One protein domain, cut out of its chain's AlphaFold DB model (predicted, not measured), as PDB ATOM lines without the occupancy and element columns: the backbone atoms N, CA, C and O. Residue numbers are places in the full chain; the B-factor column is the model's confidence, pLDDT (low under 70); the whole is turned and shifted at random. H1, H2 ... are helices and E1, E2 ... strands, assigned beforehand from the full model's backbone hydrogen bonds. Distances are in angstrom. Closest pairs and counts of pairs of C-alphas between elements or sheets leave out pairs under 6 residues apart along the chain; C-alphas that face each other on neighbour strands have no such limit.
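Overview. This is residues 146 to 185 and 252 to 354 of the 471 residues of an uncharacterized protein of Alcanivorax sp. IO_7 (UniProt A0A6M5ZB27). Picture one twisted sheet of six strands, with a single short helix, H1, packed along one of its faces over E3 and E4. Between E4 and E5 the chain makes a long loop, residues 276 to 317, and at one end of the sheet E6 pairs with the beginning of E3. The printed part has 143 residues, with named elements in the order E1, E2, E3, E4, E5, H1, E6; the sheet is branched and its neighbour pairs are antiparallel. The class is mostly strand. The whole is compact, with a radius of gyration of the C-alphas of 16.6 A, and flat, spanning 53 by 42 by 22 A.

Along the chain. Find C-alpha 149 at (226.082, 159.924, 169.577); from there E1 runs to residue 160, 31.0 A away, and bends by 51 degrees at residue 153. Next look for E2, residues 170 to 184, the longest strand at 44.3 A. After the cut comes E3, residues 252 to 263, 35.9 A long, then E4, residues 268 to 275, 23.0 A. E5, residues 318 to 326, measures 23.5 A and bends by 50 degrees at residue 321. H1, residues 333 to 342, is 13.9 A long. E6, residues 348 to 354, is 18.3 A long and ends at C-alpha 354, (233.767, 155.704, 183.006).

Arrangement. Start in the sheet at E3, which has three neighbours. On one side of it lies E2, where N 257 and O 174 are 3.0 A apart. On the other side lie E4, beside residues 256 to 263, with N 260 and O 271 at 2.8 A, and E6, beside residues 252 to 254, with N 254 and O 348 at 3.0 A. On the side of E2 other than that of E3 look for the edge strand E1, which forms a hairpin with E2, with N 155 and O 175 at 2.8 A. The hairpin of E4 and E5 has N 270 and O 324 at 2.9 A; E5 and E6, both edge strands, are apart. H1 is on the sheet at a height of 7.2 A, running along the strands at 13 degrees to E4 on the local plane; the closest C-alphas of H1 and E4 are those of Gly 339 and Ala 274, 5.0 A apart. In H1 every O i to N i+4 pair is within hydrogen-bond range.

Size, cuts and confidence. The two C-alphas farthest apart are those of Ala 165 and Phe 184, at 55.4 A. Residues 186 to 251 are not printed, and C-alphas 185 and 252 stand 20.2 A apart across that cut. The link from E4 to E5 is long, with 42 residues. Look for pLDDT under 70 at residues 164 to 166, 265 to 266 and 281 to 300; the mean of the printed part is 83.8.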
ATOM      1  N   GLY A 146     227.423 166.026 176.444       92.69
ATOM      2  CA  GLY A 146     227.576 166.217 175.004       92.69
ATOM      3  C   GLY A 146     226.322 165.886 174.196       92.69
ATOM      4  O   GLY A 146     225.252 165.604 174.745       92.69
ATOM      5  N   ASP A 147     226.459 165.935 172.877       93.31
ATOM      6  CA  ASP A 147     225.365 165.678 171.943       93.31
ATOM      7  C   ASP A 147     224.997 164.185 171.881       93.31
ATOM      8  O   ASP A 147     225.609 163.336 172.530       93.31
ATOM      9  N   ILE A 148     223.943 163.872 171.125       94.56
ATOM     10  CA  ILE A 148     223.534 162.494 170.840       94.56
ATOM     11  C   ILE A 148     224.538 161.853 169.878       94.56
ATOM     12  O   ILE A 148     224.752 162.338 168.768       94.56
ATOM     13  N   GLU A 149     225.088 160.720 170.292       94.81
ATOM     14  CA  GLU A 149     226.082 159.924 169.577       94.81
ATOM     15  C   GLU A 149     225.583 158.479 169.405       94.81
ATOM     16  O   GLU A 149     224.656 158.039 170.085       94.81
ATOM     17  N   ASP A 150     226.198 157.735 168.480       92.19
ATOM     18  CA  ASP A 150     226.011 156.285 168.280       92.19
ATOM     19  C   ASP A 150     224.552 155.783 168.365       92.19
ATOM     20  O   ASP A 150     224.202 154.898 169.149       92.19
ATOM     21  N   VAL A 151     223.670 156.378 167.553       94.69
ATOM     22  CA  VAL A 151     222.264 155.964 167.476       94.69
ATOM     23  C   VAL A 151     222.167 154.556 166.880       94.69
ATOM     24  O   VAL A 151     222.605 154.322 165.752       94.69
ATOM     25  N   ARG A 152     221.557 153.619 167.612       94.00
ATOM     26  CA  ARG A 152     221.557 152.187 167.286       94.00
ATOM     27  C   ARG A 152     220.279 151.466 167.708       94.00
ATOM     28  O   ARG A 152     219.539 151.921 168.572       94.00
ATOM     29  N   GLY A 153     220.058 150.293 167.110       87.12
ATOM     30  CA  GLY A 153     219.037 149.340 167.557       87.12
ATOM     31  C   GLY A 153     217.600 149.841 167.432       87.12
ATOM     32  O   GLY A 153     216.822 149.616 168.349       87.12
ATOM     33  N   GLN A 154     217.261 150.527 166.333       91.69
ATOM     34  CA  GLN A 154     215.887 150.971 166.121       91.69
ATOM     35  C   GLN A 154     214.949 149.765 165.993       91.69
ATOM     36  O   GLN A 154     215.086 148.970 165.062       91.69
ATOM     37  N   ASP A 155     213.985 149.677 166.901       93.69
ATOM     38  CA  ASP A 155     212.914 148.691 166.892       93.69
ATOM     39  C   ASP A 155     211.560 149.373 166.671       93.69
ATOM     40  O   ASP A 155     211.388 150.576 166.901       93.69
ATOM     41  N   ARG A 156     210.598 148.595 166.180       94.69
ATOM     42  CA  ARG A 156     209.227 149.034 165.948       94.69
ATOM     43  C   ARG A 156     208.249 147.941 166.346       94.69
ATOM     44  O   ARG A 156     208.181 146.894 165.702       94.69
ATOM     45  N   VAL A 157     207.382 148.267 167.295       94.75
ATOM     46  CA  VAL A 157     206.284 147.410 167.742       94.75
ATOM     47  C   VAL A 157     204.958 148.053 167.356       94.75
ATOM     48  O   VAL A 157     204.713 149.214 167.668       94.75
ATOM     49  N   LYS A 158     204.091 147.305 166.670       93.12
ATOM     50  CA  LYS A 158     202.703 147.723 166.444       93.12
ATOM     51  C   LYS A 158     201.888 147.355 167.683       93.12
ATOM     52  O   LYS A 158     201.896 146.188 168.064       93.12
ATOM     53  N   ILE A 159     201.243 148.340 168.302       88.50
ATOM     54  CA  ILE A 159     200.475 148.169 169.545       88.50
ATOM     55  C   ILE A 159     198.978 148.376 169.365       88.50
ATOM     56  O   ILE A 159     198.243 148.074 170.291       88.50
ATOM     57  N   ALA A 160     198.551 148.891 168.210       88.12
ATOM     58  CA  ALA A 160     197.142 148.934 167.872       88.12
ATOM     59  C   ALA A 160     196.898 148.714 166.389       88.12
ATOM     60  O   ALA A 160     197.734 149.106 165.559       88.12
ATOM     61  N   ASN A 161     195.775 148.089 166.060       86.31
ATOM     62  CA  ASN A 161     195.330 147.883 164.692       86.31
ATOM     63  C   ASN A 161     194.077 148.692 164.417       86.31
ATOM     64  O   ASN A 161     193.117 148.658 165.173       86.31
ATOM     65  N   GLU A 162     194.070 149.329 163.259       80.19
ATOM     66  CA  GLU A 162     192.829 149.812 162.691       80.19
ATOM     67  C   GLU A 162     191.938 148.620 162.309       80.19
ATOM     68  O   GLU A 162     192.413 147.648 161.706       80.19
ATOM     69  N   GLY A 163     190.667 148.674 162.704       74.56
ATOM     70  CA  GLY A 163     189.699 147.613 162.468       74.56
ATOM     71  C   GLY A 163     189.099 147.691 161.066       74.56
ATOM     72  O   GLY A 163     189.392 146.865 160.197       74.56
ATOM     73  N   GLY A 164     188.210 148.663 160.852       68.25
ATOM     74  CA  GLY A 164     187.456 148.863 159.608       68.25
ATOM     75  C   GLY A 164     187.771 150.194 158.926       68.25
ATOM     76  O   GLY A 164     188.487 151.016 159.477       68.25
ATOM     77  N   ALA A 165     187.204 150.430 157.736       64.38
ATOM     78  CA  ALA A 165     187.318 151.737 157.084       64.38
ATOM     79  C   ALA A 165     186.754 152.830 158.011       64.38
ATOM     80  O   ALA A 165     185.577 152.756 158.371       64.38
ATOM     81  N   ASP A 166     187.592 153.805 158.374       69.88
ATOM     82  CA  ASP A 166     187.299 154.888 159.327       69.88
ATOM     83  C   ASP A 166     187.083 154.440 160.793       69.88
ATOM     84  O   ASP A 166     186.430 155.160 161.557       69.88
ATOM     85  N   ALA A 167     187.575 153.261 161.201       77.31
ATOM     86  CA  ALA A 167     187.377 152.722 162.551       77.31
ATOM     87  C   ALA A 167     188.693 152.260 163.196       77.31
ATOM     88  O   ALA A 167     189.342 151.330 162.713       77.31
ATOM     89  N   GLY A 168     189.034 152.870 164.333       82.50
ATOM     90  CA  GLY A 168     190.291 152.644 165.041       82.50
ATOM     91  C   GLY A 168     191.453 153.469 164.483       82.50
ATOM     92  O   GLY A 168     191.278 154.417 163.721       82.50
ATOM     93  N   MET A 169     192.674 153.102 164.874       87.44
ATOM     94  CA  MET A 169     193.899 153.673 164.318       87.44
ATOM     95  C   MET A 169     195.052 152.670 164.410       87.44
ATOM     96  O   MET A 169     195.126 151.850 165.323       87.44
ATOM     97  N   ASN A 170     196.013 152.757 163.496       89.94
ATOM     98  CA  ASN A 170     197.249 151.995 163.610       89.94
ATOM     99  C   ASN A 170     198.239 152.751 164.495       89.94
ATOM    100  O   ASN A 170     198.643 153.864 164.159       89.94
ATOM    101  N   VAL A 171     198.699 152.126 165.577       91.81
ATOM    102  CA  VAL A 171     199.694 152.734 166.470       91.81
ATOM    103  C   VAL A 171     200.973 151.910 166.491       91.81
ATOM    104  O   VAL A 171     200.962 150.701 166.737       91.81
ATOM    105  N   PHE A 172     202.098 152.580 166.255       94.12
ATOM    106  CA  PHE A 172     203.435 152.001 166.280       94.12
ATOM    107  C   PHE A 172     204.286 152.706 167.327       94.12
ATOM    108  O   PHE A 172     204.467 153.919 167.261       94.12
ATOM    109  N   ILE A 173     204.869 151.949 168.251       95.06
ATOM    110  CA  ILE A 173     205.933 152.434 169.124       95.06
ATOM    111  C   ILE A 173     207.268 152.159 168.447       95.06
ATOM    112  O   ILE A 173     207.552 151.039 168.022       95.06
ATOM    113  N   TYR A 174     208.083 153.197 168.385       96.75
ATOM    114  CA  TYR A 174     209.473 153.146 167.995       96.75
ATOM    115  C   TYR A 174     210.349 153.308 169.227       96.75
ATOM    116  O   TYR A 174     210.084 154.141 170.097       96.75
ATOM    117  N   GLU A 175     211.417 152.529 169.266       96.12
ATOM    118  CA  GLU A 175     212.457 152.612 170.279       96.12
ATOM    119  C   GLU A 175     213.807 152.652 169.572       96.12
ATOM    120  O   GLU A 175     214.014 151.930 168.601       96.12
ATOM    121  N   ASP A 176     214.726 153.497 170.024       96.38
ATOM    122  CA  ASP A 176     216.137 153.362 169.678       96.38
ATOM    123  C   ASP A 176     217.019 153.698 170.879       96.38
ATOM    124  O   ASP A 176     216.564 154.252 171.888       96.38
ATOM    125  N   ARG A 177     218.291 153.322 170.762       95.81
ATOM    126  CA  ARG A 177     219.319 153.627 171.749       95.81
ATOM    127  C   ARG A 177     220.284 154.648 171.202       95.81
ATOM    128  O   ARG A 177     220.536 154.689 169.999       95.81
ATOM    129  N   PHE A 178     220.858 155.438 172.088       96.06
ATOM    130  CA  PHE A 178     221.931 156.358 171.762       96.06
ATOM    131  C   PHE A 178     222.835 156.562 172.968       96.06
ATOM    132  O   PHE A 178     222.462 156.268 174.103       96.06
ATOM    133  N   THR A 179     224.018 157.097 172.717       96.12
ATOM    134  CA  THR A 179     224.981 157.433 173.757       96.12
ATOM    135  C   THR A 179     225.080 158.950 173.889       96.12
ATOM    136  O   THR A 179     224.938 159.681 172.910       96.12
ATOM    137  N   ARG A 180     225.300 159.448 175.106       95.12
ATOM    138  CA  ARG A 180     225.785 160.815 175.334       95.12
ATOM    139  C   ARG A 180     226.963 160.768 176.278       95.12
ATOM    140  O   ARG A 180     226.924 160.089 177.305       95.12
ATOM    141  N   THR A 181     227.975 161.543 175.945       94.94
ATOM    142  CA  THR A 181     229.253 161.517 176.640       94.94
ATOM    143  C   THR A 181     229.472 162.842 177.361       94.94
ATOM    144  O   THR A 181     229.226 163.909 176.800       94.94
ATOM    145  N   GLU A 182     229.865 162.800 178.631       94.50
ATOM    146  CA  GLU A 182     230.264 164.005 179.357       94.50
ATOM    147  C   GLU A 182     231.564 164.554 178.782       94.50
ATOM    148  O   GLU A 182     232.487 163.814 178.457       94.50
ATOM    149  N   ARG A 183     231.656 165.877 178.717       93.75
ATOM    150  CA  ARG A 183     232.883 166.591 178.372       93.75
ATOM    151  C   ARG A 183     233.055 167.788 179.289       93.75
ATOM    152  O   ARG A 183     232.105 168.230 179.936       93.75
ATOM    153  N   PHE A 184     234.268 168.316 179.358       94.75
ATOM    154  CA  PHE A 184     234.475 169.611 179.994       94.75
ATOM    155  C   PHE A 184     233.803 170.706 179.158       94.75
ATOM    156  O   PHE A 184     233.732 170.611 177.930       94.75
ATOM    157  N   ALA A 185     233.243 171.703 179.839       93.06
ATOM    158  CA  ALA A 185     232.597 172.821 179.172       93.06
ATOM    159  C   ALA A 185     233.639 173.730 178.497       93.06
ATOM    160  O   ALA A 185     234.748 173.910 179.007       93.06
ATOM    161  N   ASP A 252     224.485 155.424 178.180       95.12
ATOM    162  CA  ASP A 252     223.549 154.866 177.216       95.12
ATOM    163  C   ASP A 252     222.127 155.241 177.612       95.12
ATOM    164  O   ASP A 252     221.754 155.164 178.788       95.12
ATOM    165  N   TYR A 253     221.347 155.647 176.620       95.38
ATOM    166  CA  TYR A 253     219.950 156.017 176.758       95.38
ATOM    167  C   TYR A 253     219.098 155.249 175.763       95.38
ATOM    168  O   TYR A 253     219.495 155.054 174.612       95.38
ATOM    169  N   THR A 254     217.879 154.934 176.179       95.38
ATOM    170  CA  THR A 254     216.820 154.461 175.298       95.38
ATOM    171  C   THR A 254     215.717 155.511 175.256       95.38
ATOM    172  O   THR A 254     215.211 155.950 176.293       95.38
ATOM    173  N   ARG A 255     215.315 155.917 174.049       95.62
ATOM    174  CA  ARG A 255     214.164 156.811 173.845       95.62
ATOM    175  C   ARG A 255     213.045 156.109 173.104       95.62
ATOM    176  O   ARG A 255     213.277 155.197 172.312       95.62
ATOM    177  N   ARG A 256     211.826 156.600 173.328       96.06
ATOM    178  CA  ARG A 256     210.606 156.078 172.714       96.06
ATOM    179  C   ARG A 256     209.772 157.187 172.101       96.06
ATOM    180  O   ARG A 256     209.537 158.222 172.723       96.06
ATOM    181  N   TRP A 257     209.276 156.943 170.901       96.69
ATOM    182  CA  TRP A 257     208.274 157.784 170.259       96.69
ATOM    183  C   TRP A 257     207.230 156.901 169.591       96.69
ATOM    184  O   TRP A 257     207.441 155.712 169.372       96.69
ATOM    185  N   MET A 258     206.072 157.469 169.308       95.56
ATOM    186  CA  MET A 258     204.922 156.751 168.794       95.56
ATOM    187  C   MET A 258     204.443 157.421 167.520       95.56
ATOM    188  O   MET A 258     204.397 158.646 167.445       95.56
ATOM    189  N   VAL A 259     204.090 156.612 166.530       95.38
ATOM    190  CA  VAL A 259     203.456 157.045 165.289       95.38
ATOM    191  C   VAL A 259     202.041 156.493 165.262       95.38
ATOM    192  O   VAL A 259     201.846 155.290 165.432       95.38
ATOM    193  N   ILE A 260     201.083 157.374 165.017       92.31
ATOM    194  CA  ILE A 260     199.686 157.042 164.771       92.31
ATOM    195  C   ILE A 260     199.415 157.238 163.282       92.31
ATOM    196  O   ILE A 260     199.776 158.275 162.727       92.31
ATOM    197  N   ASN A 261     198.790 156.243 162.660       90.56
ATOM    198  CA  ASN A 261     198.216 156.304 161.322       90.56
ATOM    199  C   ASN A 261     196.727 155.951 161.421       90.56
ATOM    200  O   ASN A 261     196.376 154.783 161.576       90.56
ATOM    201  N   ASP A 262     195.890 156.980 161.394       85.06
ATOM    202  CA  ASP A 262     194.426 156.919 161.396       85.06
ATOM    203  C   ASP A 262     193.976 157.069 159.935       85.06
ATOM    204  O   ASP A 262     193.971 158.182 159.391       85.06
ATOM    205  N   GLU A 263     193.741 155.939 159.256       80.31
ATOM    206  CA  GLU A 263     193.350 155.948 157.847       80.31
ATOM    207  C   GLU A 263     191.885 156.382 157.743       80.31
ATOM    208  O   GLU A 263     190.983 155.801 158.344       80.31
ATOM    209  N   LYS A 264     191.624 157.436 156.964       72.81
ATOM    210  CA  LYS A 264     190.254 157.860 156.672       72.81
ATOM    211  C   LYS A 264     189.988 157.888 155.188       72.81
ATOM    212  O   LYS A 264     190.865 158.155 154.364       72.81
ATOM    213  N   VAL A 265     188.734 157.647 154.824       63.81
ATOM    214  CA  VAL A 265     188.255 157.747 153.451       63.81
ATOM    215  C   VAL A 265     188.444 159.188 152.964       63.81
ATOM    216  O   VAL A 265     187.638 160.077 153.234       63.81
ATOM    217  N   GLY A 266     189.525 159.411 152.215       67.00
ATOM    218  CA  GLY A 266     189.873 160.691 151.595       67.00
ATOM    219  C   GLY A 266     191.278 161.188 151.939       67.00
ATOM    220  O   GLY A 266     191.964 161.624 151.023       67.00
ATOM    221  N   ASP A 267     191.705 161.074 153.200       74.12
ATOM    222  CA  ASP A 267     193.021 161.494 153.710       74.12
ATOM    223  C   ASP A 267     193.377 160.697 154.977       74.12
ATOM    224  O   ASP A 267     192.509 160.459 155.812       74.12
ATOM    225  N   ASN A 268     194.651 160.356 155.171       82.50
ATOM    226  CA  ASN A 268     195.136 159.735 156.402       82.50
ATOM    227  C   ASN A 268     195.572 160.813 157.393       82.50
ATOM    228  O   ASN A 268     196.223 161.795 157.017       82.50
ATOM    229  N   ILE A 269     195.238 160.627 158.668       87.81
ATOM    230  CA  ILE A 269     195.725 161.474 159.751       87.81
ATOM    231  C   ILE A 269     196.917 160.783 160.401       87.81
ATOM    232  O   ILE A 269     196.814 159.708 160.989       87.81
ATOM    233  N   LEU A 270     198.064 161.438 160.302       92.25
ATOM    234  CA  LEU A 270     199.330 160.953 160.817       92.25
ATOM    235  C   LEU A 270     199.730 161.820 161.998       92.25
ATOM    236  O   LEU A 270     199.731 163.046 161.899       92.25
ATOM    237  N   ALA A 271     200.097 161.202 163.111       93.44
ATOM    238  CA  ALA A 271     200.529 161.934 164.289       93.44
ATOM    239  C   ALA A 271     201.716 161.280 164.964       93.44
ATOM    240  O   ALA A 271     201.917 160.069 164.874       93.44
ATOM    241  N   VAL A 272     202.502 162.103 165.652       96.56
ATOM    242  CA  VAL A 272     203.688 161.638 166.361       96.56
ATOM    243  C   VAL A 272     203.653 162.119 167.801       96.56
ATOM    244  O   VAL A 272     203.493 163.309 168.068       96.56
ATOM    245  N   TYR A 273     203.809 161.180 168.729       95.31
ATOM    246  CA  TYR A 273     203.968 161.454 170.151       95.31
ATOM    247  C   TYR A 273     205.393 161.128 170.585       95.31
ATOM    248  O   TYR A 273     205.949 160.096 170.213       95.31
ATOM    249  N   ALA A 274     205.978 161.976 171.420       97.19
ATOM    250  CA  ALA A 274     207.280 161.750 172.030       97.19
ATOM    251  C   ALA A 274     207.121 161.410 173.511       97.19
ATOM    252  O   ALA A 274     206.385 162.099 174.223       97.19
ATOM    253  N   ARG A 275     207.839 160.390 173.999       94.44
ATOM    254  CA  ARG A 275     207.986 160.170 175.441       94.44
ATOM    255  C   ARG A 275     208.971 161.209 175.974       94.44
ATOM    256  O   ARG A 275     210.166 161.116 175.715       94.44
ATOM    257  N   THR A 276     208.464 162.217 176.674       93.75
ATOM    258  CA  THR A 276     209.260 163.350 177.190       93.75
ATOM    259  C   THR A 276     209.552 163.242 178.682       93.75
ATOM    260  O   THR A 276     210.436 163.934 179.171       93.75
ATOM    261  N   ASP A 277     208.879 162.325 179.375       88.62
ATOM    262  CA  ASP A 277     209.150 161.976 180.765       88.62
ATOM    263  C   ASP A 277     208.948 160.464 180.934       88.62
ATOM    264  O   ASP A 277     207.854 159.944 180.697       88.62
ATOM    265  N   SER A 278     210.013 159.727 181.251       83.44
ATOM    266  CA  SER A 278     209.941 158.275 181.446       83.44
ATOM    267  C   SER A 278     209.349 157.886 182.800       83.44
ATOM    268  O   SER A 278     208.684 156.850 182.849       83.44
ATOM    269  N   ASP A 279     209.494 158.723 183.827       81.81
ATOM    270  CA  ASP A 279     209.098 158.439 185.210       81.81
ATOM    271  C   ASP A 279     207.604 158.696 185.459       81.81
ATOM    272  O   ASP A 279     206.999 158.089 186.347       81.81
ATOM    273  N   LEU A 280     206.971 159.545 184.645       77.12
ATOM    274  CA  LEU A 280     205.522 159.740 184.665       77.12
ATOM    275  C   LEU A 280     204.792 158.553 184.030       77.12
ATOM    276  O   LEU A 280     204.490 158.529 182.833       77.12
ATOM    277  N   VAL A 281     204.488 157.547 184.840       63.09
ATOM    278  CA  VAL A 281     203.547 156.483 184.475       63.09
ATOM    279  C   VAL A 281     202.124 157.003 184.727       63.09
ATOM    280  O   VAL A 281     201.894 157.617 185.773       63.09
ATOM    281  N   PRO A 282     201.158 156.807 183.806       57.66
ATOM    282  CA  PRO A 282     199.749 156.991 184.144       57.66
ATOM    283  C   PRO A 282     199.435 156.183 185.414       57.66
ATOM    284  O   PRO A 282     199.962 155.074 185.536       57.66
ATOM    285  N   PRO A 283     198.647 156.707 186.372       53.97
ATOM    286  CA  PRO A 283     198.242 155.916 187.528       53.97
ATOM    287  C   PRO A 283     197.657 154.590 187.037       53.97
ATOM    288  O   PRO A 283     196.871 154.569 186.089       53.97
ATOM    289  N   ASP A 284     198.137 153.491 187.624       49.91
ATOM    290  CA  ASP A 284     197.648 152.149 187.324       49.91
ATOM    291  C   ASP A 284     196.128 152.171 187.506       49.91
ATOM    292  O   ASP A 284     195.652 152.661 188.531       49.91
ATOM    293  N   ASN A 285     195.373 151.706 186.507       48.16
ATOM    294  CA  ASN A 285     193.949 151.450 186.693       48.16
ATOM    295  C   ASN A 285     193.887 150.311 187.708       48.16
ATOM    296  O   ASN A 285     194.068 149.145 187.360       48.16
ATOM    297  N   ASP A 286     193.698 150.663 188.969       41.12
ATOM    298  CA  ASP A 286     193.866 149.861 190.167       41.12
ATOM    299  C   ASP A 286     192.759 148.822 190.332       41.12
ATOM    300  O   ASP A 286     192.183 148.675 191.398       41.12
ATOM    301  N   GLY A 287     192.451 148.054 189.282       45.69
ATOM    302  CA  GLY A 287     191.590 146.871 189.326       45.69
ATOM    303  C   GLY A 287     190.162 147.095 189.847       45.69
ATOM    304  O   GLY A 287     189.397 146.133 189.911       45.69
ATOM    305  N   ASP A 288     189.790 148.324 190.205       48.03
ATOM    306  CA  ASP A 288     188.510 148.720 190.788       48.03
ATOM    307  C   ASP A 288     187.552 149.315 189.739       48.03
ATOM    308  O   ASP A 288     186.369 149.534 190.010       48.03
ATOM    309  N   GLY A 289     188.043 149.487 188.507       46.69
ATOM    310  CA  GLY A 289     187.262 149.934 187.363       46.69
ATOM    311  C   GLY A 289     186.952 151.428 187.366       46.69
ATOM    312  O   GLY A 289     186.075 151.840 186.605       46.69
ATOM    313  N   ASN A 290     187.641 152.240 188.175       43.28
ATOM    314  CA  ASN A 290     187.476 153.685 188.148       43.28
ATOM    315  C   ASN A 290     188.808 154.376 187.817       43.28
ATOM    316  O   ASN A 290     189.580 154.666 188.723       43.28
ATOM    317  N   PRO A 291     189.082 154.672 186.529       49.28
ATOM    318  CA  PRO A 291     190.270 155.425 186.150       49.28
ATOM    319  C   PRO A 291     190.331 156.714 186.957       49.28
ATOM    320  O   PRO A 291     189.318 157.403 187.093       49.28
ATOM    321  N   ASP A 292     191.499 157.098 187.456       50.84
ATOM    322  CA  ASP A 292     191.682 158.463 187.937       50.84
ATOM    323  C   ASP A 292     191.740 159.386 186.699       50.84
ATOM    324  O   ASP A 292     192.802 159.788 186.212       50.84
ATOM    325  N   TRP A 293     190.561 159.658 186.115       48.00
ATOM    326  CA  TRP A 293     190.331 160.389 184.857       48.00
ATOM    327  C   TRP A 293     190.985 161.779 184.836       48.00
ATOM    328  O   TRP A 293     191.068 162.413 183.783       48.00
ATOM    329  N   GLN A 294     191.457 162.265 185.986       51.34
ATOM    330  CA  GLN A 294     192.142 163.541 186.131       51.34
ATOM    331  C   GLN A 294     193.495 163.587 185.399       51.34
ATOM    332  O   GLN A 294     193.886 164.661 184.940       51.34
ATOM    333  N   TYR A 295     194.185 162.453 185.240       52.53
ATOM    334  CA  TYR A 295     195.522 162.406 184.627       52.53
ATOM    335  C   TYR A 295     195.535 161.893 183.186       52.53
ATOM    336  O   TYR A 295     196.563 161.976 182.511       52.53
ATOM    337  N   CYS A 296     194.413 161.349 182.708       63.03
ATOM    338  CA  CYS A 296     194.389 160.619 181.449       63.03
ATOM    339  C   CYS A 296     192.965 160.443 180.871       63.03
ATOM    340  O   CYS A 296     192.507 159.321 180.670       63.03
ATOM    341  N   PRO A 297     192.226 161.536 180.596       58.34
ATOM    342  CA  PRO A 297     190.799 161.462 180.261       58.34
ATOM    343  C   PRO A 297     190.473 160.712 178.955       58.34
ATOM    344  O   PRO A 297     189.324 160.346 178.750       58.34
ATOM    345  N   ASN A 298     191.476 160.469 178.101       68.19
ATOM    346  CA  ASN A 298     191.341 159.904 176.754       68.19
ATOM    347  C   ASN A 298     192.347 158.758 176.477       68.19
ATOM    348  O   ASN A 298     192.742 158.554 175.336       68.19
ATOM    349  N   CYS A 299     192.818 158.028 177.494       69.00
ATOM    350  CA  CYS A 299     193.766 156.911 177.309       69.00
ATOM    351  C   CYS A 299     193.142 155.536 177.559       69.00
ATOM    352  O   CYS A 299     193.737 154.666 178.196       69.00
ATOM    353  N   GLY A 300     191.918 155.355 177.059       69.81
ATOM    354  CA  GLY A 300     191.292 154.038 176.988       69.81
ATOM    355  C   GLY A 300     192.100 153.060 176.129       69.81
ATOM    356  O   GLY A 300     193.181 153.388 175.629       69.81
ATOM    357  N   ASP A 301     191.561 151.855 175.957       77.25
ATOM    358  CA  ASP A 301     192.191 150.822 175.137       77.25
ATOM    359  C   ASP A 301     192.550 151.373 173.747       77.25
ATOM    360  O   ASP A 301     191.696 151.882 173.021       77.25
ATOM    361  N   VAL A 302     193.837 151.333 173.405       78.81
ATOM    362  CA  VAL A 302     194.351 151.886 172.144       78.81
ATOM    363  C   VAL A 302     193.840 151.100 170.931       78.81
ATOM    364  O   VAL A 302     193.788 151.654 169.838       78.81
ATOM    365  N   ASP A 303     193.426 149.845 171.136       79.56
ATOM    366  CA  ASP A 303     192.819 148.966 170.130       79.56
ATOM    367  C   ASP A 303     191.285 149.131 170.014       79.56
ATOM    368  O   ASP A 303     190.641 148.400 169.263       79.56
ATOM    369  N   ASP A 304     190.661 150.062 170.748       78.75
ATOM    370  CA  ASP A 304     189.220 150.325 170.624       78.75
ATOM    371  C   ASP A 304     188.905 151.038 169.296       78.75
ATOM    372  O   ASP A 304     189.377 152.146 169.044       78.75
ATOM    373  N   ASP A 305     188.044 150.443 168.467       79.19
ATOM    374  CA  ASP A 305     187.604 150.995 167.175       79.19
ATOM    375  C   ASP A 305     186.912 152.373 167.286       79.19
ATOM    376  O   ASP A 305     186.756 153.083 166.288       79.19
ATOM    377  N   SER A 306     186.463 152.766 168.484       77.81
ATOM    378  CA  SER A 306     185.907 154.098 168.755       77.81
ATOM    379  C   SER A 306     186.972 155.171 169.023       77.81
ATOM    380  O   SER A 306     186.656 156.368 169.012       77.81
ATOM    381  N   ASN A 307     188.226 154.761 169.219       77.75
ATOM    382  CA  ASN A 307     189.370 155.640 169.370       77.75
ATOM    383  C   ASN A 307     189.991 155.951 168.002       77.75
ATOM    384  O   ASN A 307     190.235 155.082 167.175       77.75
ATOM    385  N   TYR A 308     190.278 157.224 167.777       77.94
ATOM    386  CA  TYR A 308     190.965 157.783 166.621       77.94
ATOM    387  C   TYR A 308     191.920 158.883 167.106       77.94
ATOM    388  O   TYR A 308     191.903 159.273 168.279       77.94
ATOM    389  N   PHE A 309     192.755 159.434 166.222       76.19
ATOM    390  CA  PHE A 309     193.808 160.374 166.636       76.19
ATOM    391  C   PHE A 309     193.294 161.546 167.505       76.19
ATOM    392  O   PHE A 309     193.977 162.011 168.414       76.19
ATOM    393  N   GLY A 310     192.084 162.036 167.225       78.81
ATOM    394  CA  GLY A 310     191.520 163.219 167.875       78.81
ATOM    395  C   GLY A 310     190.840 162.978 169.225       78.81
ATOM    396  O   GLY A 310     190.508 163.960 169.890       78.81
ATOM    397  N   ASN A 311     190.598 161.729 169.633       80.81
ATOM    398  CA  ASN A 311     189.957 161.409 170.915       80.81
ATOM    399  C   ASN A 311     190.760 160.427 171.783       80.81
ATOM    400  O   ASN A 311     190.315 160.149 172.892       80.81
ATOM    401  N   TRP A 312     191.937 159.977 171.333       85.75
ATOM    402  CA  TRP A 312     192.849 159.136 172.105       85.75
ATOM    403  C   TRP A 312     194.186 159.827 172.408       85.75
ATOM    404  O   TRP A 312     194.689 160.635 171.628       85.75
ATOM    405  N   THR A 313     194.786 159.490 173.547       84.75
ATOM    406  CA  THR A 313     196.138 159.908 173.936       84.75
ATOM    407  C   THR A 313     196.849 158.792 174.703       84.75
ATOM    408  O   THR A 313     196.211 158.118 175.509       84.75
ATOM    409  N   PRO A 314     198.174 158.627 174.548       83.19
ATOM    410  CA  PRO A 314     198.959 157.681 175.347       83.19
ATOM    411  C   PRO A 314     199.107 158.078 176.830       83.19
ATOM    412  O   PRO A 314     199.663 157.311 177.616       83.19
ATOM    413  N   GLY A 315     198.634 159.264 177.228       82.88
ATOM    414  CA  GLY A 315     198.591 159.687 178.628       82.88
ATOM    415  C   GLY A 315     199.861 160.363 179.145       82.88
ATOM    416  O   GLY A 315     200.645 160.935 178.385       82.88
ATOM    417  N   ALA A 316     200.042 160.338 180.469       84.56
ATOM    418  CA  ALA A 316     201.129 161.033 181.156       84.56
ATOM    419  C   ALA A 316     202.525 160.626 180.641       84.56
ATOM    420  O   ALA A 316     202.781 159.470 180.290       84.56
ATOM    421  N   GLY A 317     203.428 161.608 180.575       86.56
ATOM    422  CA  GLY A 317     204.798 161.453 180.072       86.56
ATOM    423  C   GLY A 317     204.941 161.458 178.544       86.56
ATOM    424  O   GLY A 317     206.062 161.438 178.031       86.56
ATOM    425  N   TRP A 318     203.834 161.531 177.801       90.81
ATOM    426  CA  TRP A 318     203.824 161.649 176.343       90.81
ATOM    427  C   TRP A 318     203.321 163.018 175.888       90.81
ATOM    428  O   TRP A 318     202.383 163.575 176.453       90.81
ATOM    429  N   VAL A 319     203.926 163.552 174.829       92.75
ATOM    430  CA  VAL A 319     203.553 164.844 174.241       92.75
ATOM    431  C   VAL A 319     203.349 164.682 172.744       92.75
ATOM    432  O   VAL A 319     204.208 164.125 172.060       92.75
ATOM    433  N   LEU A 320     202.227 165.191 172.230       94.31
ATOM    434  CA  LEU A 320     201.977 165.297 170.794       94.31
ATOM    435  C   LEU A 320     202.956 166.310 170.192       94.31
ATOM    436  O   LEU A 320     202.875 167.502 170.490       94.31
ATOM    437  N   THR A 321     203.872 165.856 169.340       95.88
ATOM    438  CA  THR A 321     204.830 166.745 168.665       95.88
ATOM    439  C   THR A 321     204.247 167.382 167.414       95.88
ATOM    440  O   THR A 321     204.702 168.440 166.987       95.88
ATOM    441  N   GLY A 322     203.222 166.759 166.838       94.56
ATOM    442  CA  GLY A 322     202.457 167.310 165.733       94.56
ATOM    443  C   GLY A 322     201.628 166.253 165.016       94.56
ATOM    444  O   GLY A 322     201.707 165.059 165.312       94.56
ATOM    445  N   SER A 323     200.851 166.725 164.048       93.94
ATOM    446  CA  SER A 323     200.040 165.897 163.165       93.94
ATOM    447  C   SER A 323     199.994 166.486 161.761       93.94
ATOM    448  O   SER A 323     200.105 167.701 161.587       93.94
ATOM    449  N   GLU A 324     199.763 165.639 160.770       93.00
ATOM    450  CA  GLU A 324     199.562 166.018 159.377       93.00
ATOM    451  C   GLU A 324     198.426 165.195 158.760       93.00
ATOM    452  O   GLU A 324     198.151 164.076 159.188       93.00
ATOM    453  N   SER A 325     197.751 165.766 157.763       89.75
ATOM    454  CA  SER A 325     196.719 165.074 156.987       89.75
ATOM    455  C   SER A 325     197.168 165.003 155.537       89.75
ATOM    456  O   SER A 325     197.378 166.043 154.906       89.75
ATOM    457  N   ASN A 326     197.391 163.793 155.034       80.69
ATOM    458  CA  ASN A 326     197.817 163.551 153.660       80.69
ATOM    459  C   ASN A 326     197.459 162.117 153.222       80.69
ATOM    460  O   ASN A 326     197.071 161.289 154.031       80.69
ATOM    461  N   GLY A 327     197.612 161.793 151.937       80.56
ATOM    462  CA  GLY A 327     197.381 160.433 151.425       80.56
ATOM    463  C   GLY A 327     198.517 159.429 151.688       80.56
ATOM    464  O   GLY A 327     198.593 158.420 150.989       80.56
ATOM    465  N   SER A 328     199.454 159.721 152.598       84.69
ATOM    466  CA  SER A 328     200.569 158.830 152.954       84.69
ATOM    467  C   SER A 328     200.157 157.867 154.065       84.69
ATOM    468  O   SER A 328     199.316 158.179 154.896       84.69
ATOM    469  N   SER A 329     200.793 156.702 154.131       85.00
ATOM    470  CA  SER A 329     200.661 155.758 155.253       85.00
ATOM    471  C   SER A 329     201.719 155.972 156.343       85.00
ATOM    472  O   SER A 329     201.849 155.169 157.270       85.00
ATOM    473  N   PHE A 330     202.528 157.028 156.213       90.00
ATOM    474  CA  PHE A 330     203.613 157.335 157.133       90.00
ATOM    475  C   PHE A 330     203.868 158.846 157.237       90.00
ATOM    476  O   PHE A 330     203.812 159.511 156.193       90.00
ATOM    477  N   PRO A 331     204.179 159.376 158.443       92.75
ATOM    478  CA  PRO A 331     204.513 160.786 158.631       92.75
ATOM    479  C   PRO A 331     205.687 161.233 157.765       92.75
ATOM    480  O   PRO A 331     206.608 160.460 157.496       92.75
ATOM    481  N   SER A 332     205.706 162.512 157.401       94.62
ATOM    482  CA  SER A 332     206.882 163.150 156.823       94.62
ATOM    483  C   SER A 332     208.112 162.990 157.725       94.62
ATOM    484  O   SER A 332     208.011 162.988 158.956       94.62
ATOM    485  N   ASP A 333     209.300 162.924 157.116       95.69
ATOM    486  CA  ASP A 333     210.567 162.814 157.853       95.69
ATOM    487  C   ASP A 333     210.727 163.934 158.889       95.69
ATOM    488  O   ASP A 333     211.260 163.710 159.973       95.69
ATOM    489  N   THR A 334     210.238 165.138 158.581       95.88
ATOM    490  CA  THR A 334     210.254 166.279 159.503       95.88
ATOM    491  C   THR A 334     209.454 165.984 160.770       95.88
ATOM    492  O   THR A 334     209.969 166.177 161.870       95.88
ATOM    493  N   LEU A 335     208.215 165.500 160.638       95.50
ATOM    494  CA  LEU A 335     207.357 165.214 161.788       95.50
ATOM    495  C   LEU A 335     207.866 164.001 162.581       95.50
ATOM    496  O   LEU A 335     207.905 164.036 163.813       95.50
ATOM    497  N   PHE A 336     208.314 162.954 161.885       95.62
ATOM    498  CA  PHE A 336     208.897 161.772 162.517       95.62
ATOM    499  C   PHE A 336     210.152 162.117 163.329       95.62
ATOM    500  O   PHE A 336     210.270 161.726 164.494       95.62
ATOM    501  N   ASN A 337     211.074 162.891 162.745       95.62
ATOM    502  CA  ASN A 337     212.304 163.288 163.424       95.62
ATOM    503  C   ASN A 337     212.046 164.280 164.563       95.62
ATOM    504  O   ASN A 337     212.698 164.162 165.594       95.62
ATOM    505  N   ALA A 338     211.056 165.173 164.452       95.62
ATOM    506  CA  ALA A 338     210.662 166.045 165.561       95.62
ATOM    507  C   ALA A 338     210.200 165.240 166.790       95.62
ATOM    508  O   ALA A 338     210.608 165.534 167.915       95.62
ATOM    509  N   GLY A 339     209.412 164.179 166.581       96.00
ATOM    510  CA  GLY A 339     209.038 163.235 167.639       96.00
ATOM    511  C   GLY A 339     210.234 162.525 168.259       96.00
ATOM    512  O   GLY A 339     210.390 162.476 169.478       96.00
ATOM    513  N   LYS A 340     211.119 162.011 167.406       96.00
ATOM    514  CA  LYS A 340     212.346 161.321 167.811       96.00
ATOM    515  C   LYS A 340     213.315 162.225 168.592       96.00
ATOM    516  O   LYS A 340     213.946 161.777 169.552       96.00
ATOM    517  N   GLU A 341     213.453 163.487 168.203       94.69
ATOM    518  CA  GLU A 341     214.265 164.483 168.910       94.69
ATOM    519  C   GLU A 341     213.631 164.864 170.248       94.69
ATOM    520  O   GLU A 341     214.307 164.819 171.275       94.69
ATOM    521  N   ALA A 342     212.326 165.143 170.276       95.88
ATOM    522  CA  ALA A 342     211.608 165.427 171.516       95.88
ATOM    523  C   ALA A 342     211.658 164.245 172.505       95.88
ATOM    524  O   ALA A 342     211.744 164.447 173.714       95.88
ATOM    525  N   ALA A 343     211.696 163.007 172.009       96.56
ATOM    526  CA  ALA A 343     211.813 161.819 172.848       96.56
ATOM    527  C   ALA A 343     213.173 161.690 173.557       96.56
ATOM    528  O   ALA A 343     213.304 160.914 174.500       96.56
ATOM    529  N   SER A 344     214.197 162.447 173.140       94.06
ATOM    530  CA  SER A 344     215.492 162.456 173.835       94.06
ATOM    531  C   SER A 344     215.420 163.070 175.239       94.06
ATOM    532  O   SER A 344     216.225 162.708 176.092       94.06
ATOM    533  N   TRP A 345     214.437 163.943 175.497       90.19
ATOM    534  CA  TRP A 345     214.222 164.567 176.807       90.19
ATOM    535  C   TRP A 345     213.684 163.580 177.846       90.19
ATOM    536  O   TRP A 345     214.062 163.664 179.008       90.19
ATOM    537  N   GLY A 346     212.852 162.624 177.415       91.06
ATOM    538  CA  GLY A 346     212.294 161.572 178.270       91.06
ATOM    539  C   GLY A 346     213.036 160.247 178.195       91.06
ATOM    540  O   GLY A 346     212.528 159.240 178.694       91.06
ATOM    541  N   ALA A 347     214.201 160.221 177.542       93.31
ATOM    542  CA  ALA A 347     214.987 159.010 177.380       93.31
ATOM    543  C   ALA A 347     215.450 158.487 178.744       93.31
ATOM    544  O   ALA A 347     215.983 159.241 179.560       93.31
ATOM    545  N   PHE A 348     215.272 157.192 178.987       90.44
ATOM    546  CA  PHE A 348     215.721 156.576 180.229       90.44
ATOM    547  C   PHE A 348     217.176 156.126 180.094       90.44
ATOM    548  O   PHE A 348     217.613 155.714 179.019       90.44
ATOM    549  N   ARG A 349     217.941 156.241 181.181       89.81
ATOM    550  CA  ARG A 349     219.362 155.877 181.215       89.81
ATOM    551  C   ARG A 349     219.512 154.373 181.454       89.81
ATOM    552  O   ARG A 349     219.129 153.882 182.511       89.81
ATOM    553  N   ASP A 350     220.127 153.677 180.506       85.19
ATOM    554  CA  ASP A 350     220.359 152.227 180.537       85.19
ATOM    555  C   ASP A 350     221.674 151.836 181.206       85.19
ATOM    556  O   ASP A 350     221.804 150.753 181.779       85.19
ATOM    557  N   GLY A 351     222.682 152.697 181.088       83.69
ATOM    558  CA  GLY A 351     224.041 152.360 181.476       83.69
ATOM    559  C   GLY A 351     224.907 153.581 181.713       83.69
ATOM    560  O   GLY A 351     224.644 154.673 181.210       83.69
ATOM    561  N   VAL A 352     225.958 153.376 182.503       89.25
ATOM    562  CA  VAL A 352     227.011 154.356 182.751       89.25
ATOM    563  C   VAL A 352     228.365 153.667 182.656       89.25
ATOM    564  O   VAL A 352     228.592 152.625 183.273       89.25
ATOM    565  N   ALA A 353     229.274 154.258 181.894       89.12
ATOM    566  CA  ALA A 353     230.662 153.839 181.790       89.12
ATOM    567  C   ALA A 353     231.578 155.007 182.160       89.12
ATOM    568  O   ALA A 353     231.283 156.161 181.857       89.12
ATOM    569  N   VAL A 354     232.696 154.718 182.827       89.38
ATOM    570  CA  VAL A 354     233.767 155.704 183.006       89.38
ATOM    571  C   VAL A 354     234.507 155.829 181.682       89.38
ATOM    572  O   VAL A 354     235.000 154.831 181.160       89.38
TER     573      VAL A 354